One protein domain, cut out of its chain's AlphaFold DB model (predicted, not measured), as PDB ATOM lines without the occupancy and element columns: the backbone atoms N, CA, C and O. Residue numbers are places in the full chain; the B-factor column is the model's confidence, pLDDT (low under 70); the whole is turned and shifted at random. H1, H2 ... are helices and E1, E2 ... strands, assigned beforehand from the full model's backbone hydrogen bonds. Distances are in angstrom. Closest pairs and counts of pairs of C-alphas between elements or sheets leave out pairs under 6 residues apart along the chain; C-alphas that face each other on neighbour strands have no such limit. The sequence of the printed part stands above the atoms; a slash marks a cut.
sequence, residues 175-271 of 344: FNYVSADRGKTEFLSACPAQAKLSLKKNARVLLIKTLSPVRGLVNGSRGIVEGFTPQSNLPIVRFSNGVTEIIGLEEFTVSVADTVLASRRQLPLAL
ATOM      1  N   PHE A 175       3.666   2.023  54.125       96.44
ATOM      2  CA  PHE A 175       4.487   2.442  52.993       96.44
ATOM      3  C   PHE A 175       3.879   3.699  52.381       96.44
ATOM      4  O   PHE A 175       2.695   3.708  52.052       96.44
ATOM      5  N   ASN A 176       4.671   4.763  52.267       96.44
ATOM      6  CA  ASN A 176       4.227   6.056  51.753       96.44
ATOM      7  C   ASN A 176       4.863   6.311  50.385       96.44
ATOM      8  O   ASN A 176       6.084   6.271  50.259       96.44
ATOM      9  N   TYR A 177       4.036   6.621  49.393       96.69
ATOM     10  CA  TYR A 177       4.442   6.930  48.029       96.69
ATOM     11  C   TYR A 177       4.111   8.388  47.736       96.69
ATOM     12  O   TYR A 177       2.943   8.789  47.729       96.69
ATOM     13  N   VAL A 178       5.150   9.186  47.512       96.38
ATOM     14  CA  VAL A 178       5.028  10.584  47.094       96.38
ATOM     15  C   VAL A 178       5.190  10.633  45.583       96.38
ATOM     16  O   VAL A 178       6.102  10.010  45.041       96.38
ATOM     17  N   SER A 179       4.284  11.326  44.903       95.31
ATOM     18  CA  SER A 179       4.321  11.440  43.453       95.31
ATOM     19  C   SER A 179       5.500  12.286  42.978       95.31
ATOM     20  O   SER A 179       5.989  13.164  43.690       95.31
ATOM     21  N   ALA A 180       5.933  12.038  41.744       95.50
ATOM     22  CA  ALA A 180       6.836  12.927  41.028       95.50
ATOM     23  C   ALA A 180       6.035  13.700  39.975       95.50
ATOM     24  O   ALA A 180       5.520  13.105  39.027       95.50
ATOM     25  N   ASP A 181       5.927  15.011  40.154       95.19
ATOM     26  CA  ASP A 181       5.079  15.877  39.336       95.19
ATOM     27  C   ASP A 181       5.926  16.735  38.379       95.19
ATOM     28  O   ASP A 181       7.057  17.111  38.695       95.19
ATOM     29  N   ARG A 182       5.387  17.045  37.196       93.00
ATOM     30  CA  ARG A 182       6.005  17.900  36.170       93.00
ATOM     31  C   ARG A 182       4.975  18.864  35.581       93.00
ATOM     32  O   ARG A 182       3.785  18.556  35.535       93.00
ATOM     33  N   GLY A 183       5.442  20.001  35.068       90.75
ATOM     34  CA  GLY A 183       4.597  21.017  34.433       90.75
ATOM     35  C   GLY A 183       3.916  21.957  35.431       90.75
ATOM     36  O   GLY A 183       4.417  22.188  36.530       90.75
ATOM     37  N   LYS A 184       2.787  22.543  35.024       87.44
ATOM     38  CA  LYS A 184       2.080  23.582  35.785       87.44
ATOM     39  C   LYS A 184       1.230  22.969  36.907       87.44
ATOM     40  O   LYS A 184       0.272  22.241  36.648       87.44
ATOM     41  N   THR A 185       1.556  23.287  38.158       86.00
ATOM     42  CA  THR A 185       0.960  22.659  39.352       86.00
ATOM     43  C   THR A 185      -0.538  22.916  39.517       86.00
ATOM     44  O   THR A 185      -1.244  22.047  40.027       86.00
ATOM     45  N   GLU A 186      -1.044  24.050  39.033       87.38
ATOM     46  CA  GLU A 186      -2.472  24.407  39.056       87.38
ATOM     47  C   GLU A 186      -3.373  23.359  38.371       87.38
ATOM     48  O   GLU A 186      -4.478  23.078  38.845       87.38
ATOM     49  N   PHE A 187      -2.868  22.681  37.332       87.19
ATOM     50  CA  PHE A 187      -3.609  21.652  36.593       87.19
ATOM     51  C   PHE A 187      -3.558  20.266  37.245       87.19
ATOM     52  O   PHE A 187      -4.381  19.405  36.935       87.19
ATOM     53  N   LEU A 188      -2.641  20.023  38.189       87.00
ATOM     54  CA  LEU A 188      -2.519  18.722  38.866       87.00
ATOM     55  C   LEU A 188      -3.694  18.420  39.803       87.00
ATOM     56  O   LEU A 188      -3.867  17.270  40.211       87.00
ATOM     57  N   SER A 189      -4.515  19.425  40.116       84.12
ATOM     58  CA  SER A 189      -5.793  19.267  40.820       84.12
ATOM     59  C   SER A 189      -6.785  18.380  40.052       84.12
ATOM     60  O   SER A 189      -7.562  17.653  40.669       84.12
ATOM     61  N   ALA A 190      -6.713  18.370  38.716       84.12
ATOM     62  CA  ALA A 190      -7.534  17.526  37.850       84.12
ATOM     63  C   ALA A 190      -6.987  16.094  37.695       84.12
ATOM     64  O   ALA A 190      -7.674  15.216  37.167       84.12
ATOM     65  N   CYS A 191      -5.760  15.829  38.156       86.62
ATOM     66  CA  CYS A 191      -5.140  14.517  38.031       86.62
ATOM     67  C   CYS A 191      -5.863  13.482  38.916       86.62
ATOM     68  O   CYS A 191      -6.095  13.730  40.102       86.62
ATOM     69  N   PRO A 192      -6.210  12.293  38.387       85.56
ATOM     70  CA  PRO A 192      -6.913  11.279  39.167       85.56
ATOM     71  C   PRO A 192      -6.045  10.641  40.263       85.56
ATOM     72  O   PRO A 192      -6.601  10.156  41.249       85.56
ATOM     73  N   ALA A 193      -4.718  10.634  40.105       90.56
ATOM     74  CA  ALA A 193      -3.790  10.058  41.070       90.56
ATOM     75  C   ALA A 193      -3.462  11.046  42.200       90.56
ATOM     76  O   ALA A 193      -3.117  12.206  41.959       90.56
ATOM     77  N   GLN A 194      -3.526  10.575  43.447       89.94
ATOM     78  CA  GLN A 194      -3.202  11.386  44.621       89.94
ATOM     79  C   GLN A 194      -1.694  11.654  44.718       89.94
ATOM     80  O   GLN A 194      -0.870  10.776  44.458       89.94
ATOM     81  N   ALA A 195      -1.323  12.864  45.147       92.62
ATOM     82  CA  ALA A 195       0.083  13.235  45.323       92.62
ATOM     83  C   ALA A 195       0.784  12.398  46.407       92.62
ATOM     84  O   ALA A 195       1.973  12.111  46.321       92.62
ATOM     85  N   LYS A 196       0.036  11.984  47.433       94.38
ATOM     86  CA  LYS A 196       0.511  11.108  48.501       94.38
ATOM     87  C   LYS A 196      -0.436   9.926  48.608       94.38
ATOM     88  O   LYS A 196      -1.635  10.130  48.775       94.38
ATOM     89  N   LEU A 197       0.107   8.719  48.534       95.44
ATOM     90  CA  LEU A 197      -0.628   7.479  48.747       95.44
ATOM     91  C   LEU A 197       0.074   6.672  49.836       95.44
ATOM     92  O   LEU A 197       1.277   6.439  49.759       95.44
ATOM     93  N   SER A 198      -0.679   6.225  50.833       96.44
ATOM     94  CA  SER A 198      -0.177   5.338  51.882       96.44
ATOM     95  C   SER A 198      -0.835   3.972  51.756       96.44
ATOM     96  O   SER A 198      -2.055   3.889  51.639       96.44
ATOM     97  N   LEU A 199      -0.041   2.904  51.809       97.25
ATOM     98  CA  LEU A 199      -0.515   1.521  51.738       97.25
ATOM     99  C   LEU A 199       0.039   0.693  52.903       97.25
ATOM    100  O   LEU A 199       1.110   0.971  53.446       97.25
ATOM    101  N   LYS A 200      -0.702  -0.352  53.264       97.19
ATOM    102  CA  LYS A 200      -0.310  -1.411  54.201       97.19
ATOM    103  C   LYS A 200      -0.683  -2.761  53.590       97.19
ATOM    104  O   LYS A 200      -1.483  -2.820  52.656       97.19
ATOM    105  N   LYS A 201      -0.132  -3.849  54.131       96.62
ATOM    106  CA  LYS A 201      -0.616  -5.197  53.811       96.62
ATOM    107  C   LYS A 201      -2.098  -5.296  54.191       96.62
ATOM    108  O   LYS A 201      -2.509  -4.725  55.196       96.62
ATOM    109  N   ASN A 202      -2.879  -6.002  53.381       95.31
ATOM    110  CA  ASN A 202      -4.336  -6.121  53.443       95.31
ATOM    111  C   ASN A 202      -5.112  -4.830  53.119       95.31
ATOM    112  O   ASN A 202      -6.333  -4.801  53.269       95.31
ATOM    113  N   ALA A 203      -4.447  -3.771  52.640       95.62
ATOM    114  CA  ALA A 203      -5.156  -2.587  52.168       95.62
ATOM    115  C   ALA A 203      -6.011  -2.921  50.938       95.62
ATOM    116  O   ALA A 203      -5.530  -3.555  49.994       95.62
ATOM    117  N   ARG A 204      -7.268  -2.465  50.940       94.06
ATOM    118  CA  ARG A 204      -8.165  -2.567  49.782       94.06
ATOM    119  C   ARG A 204      -7.855  -1.438  48.815       94.06
ATOM    120  O   ARG A 204      -7.837  -0.270  49.210       94.06
ATOM    121  N   VAL A 205      -7.630  -1.782  47.555       94.88
ATOM    122  CA  VAL A 205      -7.237  -0.834  46.512       94.88
ATOM    123  C   VAL A 205      -8.095  -0.970  45.260       94.88
ATOM    124  O   VAL A 205      -8.651  -2.026  44.960       94.88
ATOM    125  N   LEU A 206      -8.193   0.133  44.528       92.50
ATOM    126  CA  LEU A 206      -8.838   0.247  43.232       92.50
ATOM    127  C   LEU A 206      -7.785   0.682  42.221       92.50
ATOM    128  O   LEU A 206      -7.052   1.645  42.462       92.50
ATOM    129  N   LEU A 207      -7.732  -0.000  41.085       92.94
ATOM    130  CA  LEU A 207      -6.909   0.407  39.962       92.94
ATOM    131  C   LEU A 207      -7.542   1.630  39.289       92.94
ATOM    132  O   LEU A 207      -8.692   1.562  38.868       92.94
ATOM    133  N   ILE A 208      -6.805   2.735  39.177       91.31
ATOM    134  CA  ILE A 208      -7.307   4.005  38.608       91.31
ATOM    135  C   ILE A 208      -6.827   4.270  37.172       91.31
ATOM    136  O   ILE A 208      -7.127   5.314  36.593       91.31
ATOM    137  N   LYS A 209      -6.068   3.335  36.589       91.19
ATOM    138  CA  LYS A 209      -5.575   3.372  35.207       91.19
ATOM    139  C   LYS A 209      -5.577   1.959  34.637       91.19
ATOM    140  O   LYS A 209      -5.129   1.033  35.299       91.19
ATOM    141  N   THR A 210      -6.070   1.782  33.417       90.75
ATOM    142  CA  THR A 210      -6.023   0.477  32.746       90.75
ATOM    143  C   THR A 210      -4.575   0.098  32.448       90.75
ATOM    144  O   THR A 210      -3.888   0.840  31.753       90.75
ATOM    145  N   LEU A 211      -4.132  -1.051  32.965       91.69
ATOM    146  CA  LEU A 211      -2.779  -1.578  32.756       91.69
ATOM    147  C   LEU A 211      -2.761  -2.661  31.678       91.69
ATOM    148  O   LEU A 211      -1.914  -2.653  30.793       91.69
ATOM    149  N   SER A 212      -3.716  -3.592  31.732       90.50
ATOM    150  CA  SER A 212      -3.794  -4.699  30.780       90.50
ATOM    151  C   SER A 212      -5.242  -5.150  30.592       90.50
ATOM    152  O   SER A 212      -5.754  -5.929  31.401       90.50
ATOM    153  N   PRO A 213      -5.920  -4.713  29.514       88.62
ATOM    154  CA  PRO A 213      -7.269  -5.178  29.192       88.62
ATOM    155  C   PRO A 213      -7.347  -6.698  29.020       88.62
ATOM    156  O   PRO A 213      -8.297  -7.319  29.484       88.62
ATOM    157  N   VAL A 214      -6.321  -7.307  28.414       88.38
ATOM    158  CA  VAL A 214      -6.255  -8.755  28.141       88.38
ATOM    159  C   VAL A 214      -6.253  -9.569  29.434       88.38
ATOM    160  O   VAL A 214      -6.915 -10.598  29.521       88.38
ATOM    161  N   ARG A 215      -5.551  -9.089  30.466       85.00
ATOM    162  CA  ARG A 215      -5.521  -9.722  31.795       85.00
ATOM    163  C   ARG A 215      -6.670  -9.263  32.699       85.00
ATOM    164  O   ARG A 215      -6.709  -9.617  33.872       85.00
ATOM    165  N   GLY A 216      -7.589  -8.448  32.179       86.56
ATOM    166  CA  GLY A 216      -8.705  -7.888  32.936       86.56
ATOM    167  C   GLY A 216      -8.304  -6.834  33.973       86.56
ATOM    168  O   GLY A 216      -9.105  -6.537  34.853       86.56
ATOM    169  N   LEU A 217      -7.096  -6.261  33.888       90.25
ATOM    170  CA  LEU A 217      -6.632  -5.169  34.749       90.25
ATOM    171  C   LEU A 217      -6.982  -3.817  34.133       90.25
ATOM    172  O   LEU A 217      -6.160  -3.134  33.514       90.25
ATOM    173  N   VAL A 218      -8.246  -3.457  34.300       88.38
ATOM    174  CA  VAL A 218      -8.847  -2.223  33.787       88.38
ATOM    175  C   VAL A 218      -9.113  -1.226  34.910       88.38
ATOM    176  O   VAL A 218      -9.201  -1.608  36.079       88.38
ATOM    177  N   ASN A 219      -9.260   0.055  34.574       86.12
ATOM    178  CA  ASN A 219      -9.708   1.065  35.534       86.12
ATOM    179  C   ASN A 219     -10.993   0.598  36.255       86.12
ATOM    180  O   ASN A 219     -11.946   0.163  35.612       86.12
ATOM    181  N   GLY A 220     -10.993   0.653  37.586       84.69
ATOM    182  CA  GLY A 220     -12.043   0.109  38.443       84.69
ATOM    183  C   GLY A 220     -11.792  -1.310  38.964       84.69
ATOM    184  O   GLY A 220     -12.588  -1.809  39.760       84.69
ATOM    185  N   SER A 221     -10.702  -1.974  38.563       88.00
ATOM    186  CA  SER A 221     -10.358  -3.303  39.088       88.00
ATOM    187  C   SER A 221     -10.028  -3.217  40.575       88.00
ATOM    188  O   SER A 221      -9.160  -2.446  40.983       88.00
ATOM    189  N   ARG A 222     -10.721  -4.011  41.393       90.12
ATOM    190  CA  ARG A 222     -10.523  -4.060  42.848       90.12
ATOM    191  C   ARG A 222      -9.486  -5.108  43.210       90.12
ATOM    192  O   ARG A 222      -9.456  -6.174  42.593       90.12
ATOM    193  N   GLY A 223      -8.690  -4.832  44.233       93.19
ATOM    194  CA  GLY A 223      -7.727  -5.785  44.758       93.19
ATOM    195  C   GLY A 223      -7.355  -5.536  46.210       93.19
ATOM    196  O   GLY A 223      -7.733  -4.532  46.814       93.19
ATOM    197  N   ILE A 224      -6.606  -6.481  46.764       95.81
ATOM    198  CA  ILE A 224      -6.064  -6.440  48.118       95.81
ATOM    199  C   ILE A 224      -4.541  -6.493  48.014       95.81
ATOM    200  O   ILE A 224      -3.990  -7.321  47.288       95.81
ATOM    201  N   VAL A 225      -3.859  -5.604  48.733       97.69
ATOM    202  CA  VAL A 225      -2.395  -5.609  48.824       97.69
ATOM    203  C   VAL A 225      -1.951  -6.817  49.651       97.69
ATOM    204  O   VAL A 225      -2.165  -6.853  50.861       97.69
ATOM    205  N   GLU A 226      -1.308  -7.799  49.034       97.12
ATOM    206  CA  GLU A 226      -0.810  -8.997  49.728       97.12
ATOM    207  C   GLU A 226       0.546  -8.768  50.395       97.12
ATOM    208  O   GLU A 226       0.890  -9.406  51.395       97.12
ATOM    209  N   GLY A 227       1.316  -7.820  49.868       97.19
ATOM    210  CA  GLY A 227       2.642  -7.498  50.360       97.19
ATOM    211  C   GLY A 227       3.331  -6.447  49.506       97.19
ATOM    212  O   GLY A 227       2.703  -5.769  48.693       97.19
ATOM    213  N   PHE A 228       4.636  -6.324  49.711       97.88
ATOM    214  CA  PHE A 228       5.488  -5.372  49.011       97.88
ATOM    215  C   PHE A 228       6.779  -6.065  48.586       97.88
ATOM    216  O   PHE A 228       7.257  -6.965  49.280       97.88
ATOM    217  N   THR A 229       7.345  -5.657  47.453       96.94
ATOM    218  CA  THR A 229       8.618  -6.202  46.974       96.94
ATOM    219  C   THR A 229       9.764  -5.833  47.933       96.94
ATOM    220  O   THR A 229       9.813  -4.696  48.406       96.94
ATOM    221  N   PRO A 230      10.724  -6.739  48.208       91.38
ATOM    222  CA  PRO A 230      11.778  -6.484  49.195       91.38
ATOM    223  C   PRO A 230      12.708  -5.305  48.869       91.38
ATOM    224  O   PRO A 230      13.096  -4.582  49.780       91.38
ATOM    225  N   GLN A 231      13.079  -5.102  47.596       89.31
ATOM    226  CA  GLN A 231      14.029  -4.039  47.225       89.31
ATOM    227  C   GLN A 231      13.343  -2.708  46.903       89.31
ATOM    228  O   GLN A 231      13.779  -1.653  47.355       89.31
ATOM    229  N   SER A 232      12.277  -2.743  46.100       91.69
ATOM    230  CA  SER A 232      11.634  -1.537  45.564       91.69
ATOM    231  C   SER A 232      10.404  -1.087  46.351       91.69
ATOM    232  O   SER A 232       9.854  -0.028  46.051       91.69
ATOM    233  N   ASN A 233       9.975  -1.858  47.359       95.62
ATOM    234  CA  ASN A 233       8.761  -1.616  48.140       95.62
ATOM    235  C   ASN A 233       7.527  -1.362  47.259       95.62
ATOM    236  O   ASN A 233       6.656  -0.582  47.632       95.62
ATOM    237  N   LEU A 234       7.438  -1.978  46.081       97.25
ATOM    238  CA  LEU A 234       6.270  -1.873  45.209       97.25
ATOM    239  C   LEU A 234       5.167  -2.809  45.711       97.25
ATOM    240  O   LEU A 234       5.478  -3.926  46.131       97.25
ATOM    241  N   PRO A 235       3.893  -2.392  45.687       97.88
ATOM    242  CA  PRO A 235       2.800  -3.223  46.173       97.88
ATOM    243  C   PRO A 235       2.545  -4.418  45.250       97.88
ATOM    244  O   PRO A 235       2.497  -4.288  44.026       97.88
ATOM    245  N   ILE A 236       2.329  -5.578  45.864       98.12
ATOM    246  CA  ILE A 236       1.855  -6.805  45.223       98.12
ATOM    247  C   ILE A 236       0.357  -6.887  45.495       98.12
ATOM    248  O   ILE A 236      -0.054  -6.955  46.656       98.12
ATOM    249  N   VAL A 237      -0.464  -6.834  44.449       97.94
ATOM    250  CA  VAL A 237      -1.924  -6.745  44.570       97.94
ATOM    251  C   VAL A 237      -2.572  -7.975  43.960       97.94
ATOM    252  O   VAL A 237      -2.362  -8.255  42.781       97.94
ATOM    253  N   ARG A 238      -3.403  -8.669  44.743       97.00
ATOM    254  CA  ARG A 238      -4.322  -9.701  44.247       97.00
ATOM    255  C   ARG A 238      -5.663  -9.063  43.916       97.00
ATOM    256  O   ARG A 238      -6.356  -8.564  44.803       97.00
ATOM    257  N   PHE A 239      -6.024  -9.065  42.641       93.19
ATOM    258  CA  PHE A 239      -7.279  -8.521  42.136       93.19
ATOM    259  C   PHE A 239      -8.426  -9.530  42.252       93.19
ATOM    260  O   PHE A 239      -8.217 -10.743  42.277       93.19
ATOM    261  N   SER A 240      -9.666  -9.035  42.284       86.75
ATOM    262  CA  SER A 240     -10.872  -9.873  42.397       86.75
ATOM    263  C   SER A 240     -11.056 -10.855  41.235       86.75
ATOM    264  O   SER A 240     -11.764 -11.844  41.387       86.75
ATOM    265  N   ASN A 241     -10.428 -10.607  40.081       84.44
ATOM    266  CA  ASN A 241     -10.425 -11.530  38.942       84.44
ATOM    267  C   ASN A 241      -9.418 -12.693  39.102       84.44
ATOM    268  O   ASN A 241      -9.245 -13.476  38.173       84.44
ATOM    269  N   GLY A 242      -8.736 -12.790  40.251       91.06
ATOM    270  CA  GLY A 242      -7.745 -13.822  40.564       91.06
ATOM    271  C   GLY A 242      -6.318 -13.486  40.122       91.06
ATOM    272  O   GLY A 242      -5.382 -14.175  40.523       91.06
ATOM    273  N   VAL A 243      -6.119 -12.423  39.338       93.88
ATOM    274  CA  VAL A 243      -4.785 -12.006  38.893       93.88
ATOM    275  C   VAL A 243      -4.032 -11.359  40.051       93.88
ATOM    276  O   VAL A 243      -4.556 -10.470  40.717       93.88
ATOM    277  N   THR A 244      -2.784 -11.770  40.263       97.00
ATOM    278  CA  THR A 244      -1.866 -11.120  41.206       97.00
ATOM    279  C   THR A 244      -0.729 -10.460  40.436       97.00
ATOM    280  O   THR A 244      -0.144 -11.083  39.549       97.00
ATOM    281  N   GLU A 245      -0.441  -9.192  40.731       96.06
ATOM    282  CA  GLU A 245       0.541  -8.406  39.980       96.06
ATOM    283  C   GLU A 245       1.295  -7.404  40.858       96.06
ATOM    284  O   GLU A 245       0.749  -6.843  41.810       96.06
ATOM    285  N   ILE A 246       2.568  -7.180  40.520       97.56
ATOM    286  CA  ILE A 246       3.386  -6.111  41.097       97.56
ATOM    287  C   ILE A 246       3.004  -4.814  40.391       97.56
ATOM    288  O   ILE A 246       3.170  -4.692  39.179       97.56
ATOM    289  N   ILE A 247       2.516  -3.835  41.144       97.81
ATOM    290  CA  ILE A 247       2.053  -2.574  40.571       97.81
ATOM    291  C   ILE A 247       3.176  -1.537  40.610       97.81
ATOM    292  O   ILE A 247       3.625  -1.118  41.678       97.81
ATOM    293  N   GLY A 248       3.629  -1.136  39.422       96.88
ATOM    294  CA  GLY A 248       4.645  -0.105  39.219       96.88
ATOM    295  C   GLY A 248       4.082   1.319  39.170       96.88
ATOM    296  O   GLY A 248       2.873   1.541  39.201       96.88
ATOM    297  N   LEU A 249       4.987   2.298  39.101       96.75
ATOM    298  CA  LEU A 249       4.633   3.707  38.928       96.75
ATOM    299  C   LEU A 249       4.231   3.993  37.480       96.75
ATOM    300  O   LEU A 249       5.001   3.720  36.562       96.75
ATOM    301  N   GLU A 250       3.097   4.659  37.311       97.06
ATOM    302  CA  GLU A 250       2.538   5.069  36.027       97.06
ATOM    303  C   GLU A 250       2.530   6.590  35.887       97.06
ATOM    304  O   GLU A 250       2.415   7.318  36.874       97.06
ATOM    305  N   GLU A 251       2.623   7.084  34.652       95.44
ATOM    306  CA  GLU A 251       2.443   8.507  34.356       95.44
ATOM    307  C   GLU A 251       0.974   8.828  34.044       95.44
ATOM    308  O   GLU A 251       0.303   8.119  33.286       95.44
ATOM    309  N   PHE A 252       0.484   9.906  34.648       94.31
ATOM    310  CA  PHE A 252      -0.836  10.494  34.459       94.31
ATOM    311  C   PHE A 252      -0.662  11.889  33.879       94.31
ATOM    312  O   PHE A 252      -0.059  12.744  34.524       94.31
ATOM    313  N   THR A 253      -1.191  12.136  32.688       92.81
ATOM    314  CA  THR A 253      -1.115  13.442  32.027       92.81
ATOM    315  C   THR A 253      -2.417  14.214  32.203       92.81
ATOM    316  O   THR A 253      -3.506  13.641  32.213       92.81
ATOM    317  N   VAL A 254      -2.300  15.532  32.354       90.00
ATOM    318  CA  VAL A 254      -3.419  16.474  32.302       90.00
ATOM    319  C   VAL A 254      -3.233  17.317  31.050       90.00
ATOM    320  O   VAL A 254      -2.251  18.056  30.939       90.00
ATOM    321  N   SER A 255      -4.154  17.178  30.100       89.25
ATOM    322  CA  SER A 255      -4.117  17.881  28.820       89.25
ATOM    323  C   SER A 255      -5.367  18.723  28.589       89.25
ATOM    324  O   SER A 255      -6.459  18.396  29.050       89.25
ATOM    325  N   VAL A 256      -5.189  19.822  27.858       86.19
ATOM    326  CA  VAL A 256      -6.266  20.677  27.345       86.19
ATOM    327  C   VAL A 256      -5.962  20.931  25.876       86.19
ATOM    328  O   VAL A 256      -4.837  21.313  25.559       86.19
ATOM    329  N   ALA A 257      -6.940  20.697  24.993       84.38
ATOM    330  CA  ALA A 257      -6.774  20.829  23.540       84.38
ATOM    331  C   ALA A 257      -5.482  20.147  23.034       84.38
ATOM    332  O   ALA A 257      -4.621  20.783  22.429       84.38
ATOM    333  N   ASP A 258      -5.307  18.873  23.402       85.75
ATOM    334  CA  ASP A 258      -4.161  18.014  23.048       85.75
ATOM    335  C   ASP A 258      -2.774  18.484  23.525       85.75
ATOM    336  O   ASP A 258      -1.766  17.822  23.284       85.75
ATOM    337  N   THR A 259      -2.706  19.567  24.301       88.12
ATOM    338  CA  THR A 259      -1.466  20.050  24.914       88.12
ATOM    339  C   THR A 259      -1.347  19.527  26.340       88.12
ATOM    340  O   THR A 259      -2.225  19.771  27.170       88.12
ATOM    341  N   VAL A 260      -0.255  18.822  26.658       90.25
ATOM    342  CA  VAL A 260       0.030  18.357  28.026       90.25
ATOM    343  C   VAL A 260       0.495  19.539  28.876       90.25
ATOM    344  O   VAL A 260       1.554  20.112  28.638       90.25
ATOM    345  N   LEU A 261      -0.295  19.893  29.887       92.38
ATOM    346  CA  LEU A 261      -0.016  21.018  30.784       92.38
ATOM    347  C   LEU A 261       0.753  20.583  32.033       92.38
ATOM    348  O   LEU A 261       1.559  21.345  32.578       92.38
ATOM    349  N   ALA A 262       0.493  19.359  32.491       94.38
ATOM    350  CA  ALA A 262       1.140  18.767  33.649       94.38
ATOM    351  C   ALA A 262       1.126  17.237  33.569       94.38
ATOM    352  O   ALA A 262       0.260  16.643  32.919       94.38
ATOM    353  N   SER A 263       2.057  16.592  34.267       94.19
ATOM    354  CA  SER A 263       2.026  15.149  34.486       94.19
ATOM    355  C   SER A 263       2.367  14.786  35.927       94.19
ATOM    356  O   SER A 263       3.061  15.516  36.635       94.19
ATOM    357  N   ARG A 264       1.838  13.651  36.378       96.50
ATOM    358  CA  ARG A 264       2.088  13.064  37.691       96.50
ATOM    359  C   ARG A 264       2.501  11.617  37.511       96.50
ATOM    360  O   ARG A 264       1.739  10.826  36.962       96.50
ATOM    361  N   ARG A 265       3.669  11.253  38.023       96.94
ATOM    362  CA  ARG A 265       4.122   9.866  38.100       96.94
ATOM    363  C   ARG A 265       3.829   9.308  39.489       96.94
ATOM    364  O   ARG A 265       4.365   9.800  40.480       96.94
ATOM    365  N   GLN A 266       2.954   8.309  39.559       97.44
ATOM    366  CA  GLN A 266       2.455   7.732  40.808       97.44
ATOM    367  C   GLN A 266       1.972   6.292  40.588       97.44
ATOM    368  O   GLN A 266       1.694   5.888  39.461       97.44
ATOM    369  N   LEU A 267       1.839   5.510  41.661       97.69
ATOM    370  CA  LEU A 267       1.139   4.229  41.602       97.69
ATOM    371  C   LEU A 267      -0.294   4.427  41.070       97.69
ATOM    372  O   LEU A 267      -1.011   5.301  41.566       97.69
ATOM    373  N   PRO A 268      -0.767   3.598  40.125       96.62
ATOM    374  CA  PRO A 268      -2.125   3.652  39.600       96.62
ATOM    375  C   PRO A 268      -3.152   3.024  40.552       96.62
ATOM    376  O   PRO A 268      -4.072   2.336  40.115       96.62
ATOM    377  N   LEU A 269      -3.017   3.276  41.854       96.50
ATOM    378  CA  LEU A 269      -3.870   2.737  42.907       96.50
ATOM    379  C   LEU A 269      -4.501   3.866  43.725       96.50
ATOM    380  O   LEU A 269      -3.882   4.896  43.982       96.50
ATOM    381  N   ALA A 270      -5.719   3.630  44.193       93.81
ATOM    382  CA  ALA A 270      -6.367   4.412  45.238       93.81
ATOM    383  C   ALA A 270      -6.909   3.470  46.317       93.81
ATOM    384  O   ALA A 270      -7.259   2.331  46.013       93.81
ATOM    385  N   LEU A 271      -6.995   3.931  47.567       94.56
ATOM    386  CA  LEU A 271      -7.676   3.176  48.624       94.56
ATOM    387  C   LEU A 271      -9.160   3.011  48.286       94.56
ATOM    388  O   LEU A 271      -9.787   3.934  47.765       94.56
TER     389      LEU A 271
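AT A GLANCE: This is residues 175 to 271 of the 344 residues of the protein "ATP-dependent DNA helicase" of Phytophthora fragariae (UniProt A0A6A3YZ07). A strongly twisted, curled sheet of five strands makes one end of the domain, and a three-strand sheet reaches from it toward the other end, with the one short helix, H1, across one of its faces. Beside the five-strand sheet is a small two-strand ribbon of E1 and E3; E1 runs on into E2 of the three-strand sheet, while E9 of that sheet runs on into E10 of the five-strand one. The printed part has 97 residues, with the order E1 E2 H1 E3 E4 E5 E6 E7 E8 E9 E10, and its class is mostly strand. The sheets E7 E6 E5 E4 E10, E2 E9 E8 and E1 E3 are antiparallel throughout. The whole is compact, with a radius of gyration of the C-alphas of 13.8 A and spans of 39 by 28 by 20 A.

HOW THE PARTS SIT: E1, residues 175 to 178, is antiparallel to E3, residues 196 to 199, with N 177 and O 197 2.8 A apart. E2, residues 180 to 183, is antiparallel to E9, residues 259 to 266, with N 182 and O 263 2.8 A apart. E9 and E8, residues 250 to 256, are a hairpin, with N 252 and O 264 2.8 A apart. H1, residues 185 to 190, is on this sheet at a height of 7.8 A, over E9 and across the strands at 78 degrees on the local plane; the closest C-alphas of H1 and E9 are those of Phe 187 and Ala 262, 6.3 A. In H1, 0 of 2 O i to N i+4 pairs are within hydrogen-bond range, but 2 of 3 O i to N i+3 pairs are. E4, residues 204 to 207, E5, residues 222 to 228, E6, residues 235 to 239, and E7, residues 244 to 246, form a meander, each strand the antiparallel neighbour of the one before; N 223 and O 205 are 2.9 A apart, N 226 and O 236 2.8 A, N 245 and O 237 3.0 A. E10, residues 269 to 271, is an edge strand beside E4, with N 206 and O 270 2.8 A apart. The closest C-alphas of E3 and E10 are those of Leu 197 and Ala 270, 7.4 A.

IN THESE COORDINATES: E1 begins at C-alpha 175, (4.487, 2.442, 52.993). E5 is 17.2 A long, E8 19.9 A and E9 20.5 A; E9 bends by 53 degrees at residue 262. E10 ends at C-alpha 271, (-7.676, 3.176, 48.624).

THE WHOLE: The C-alphas farthest apart are those of Pro 230 and Ala 257, 41.8 A. The printed part has no cut; the link from E4 to E5, residues 208 to 221, is long. The mean pLDDT of the printed part is 92.6, and no printed residue is under 70.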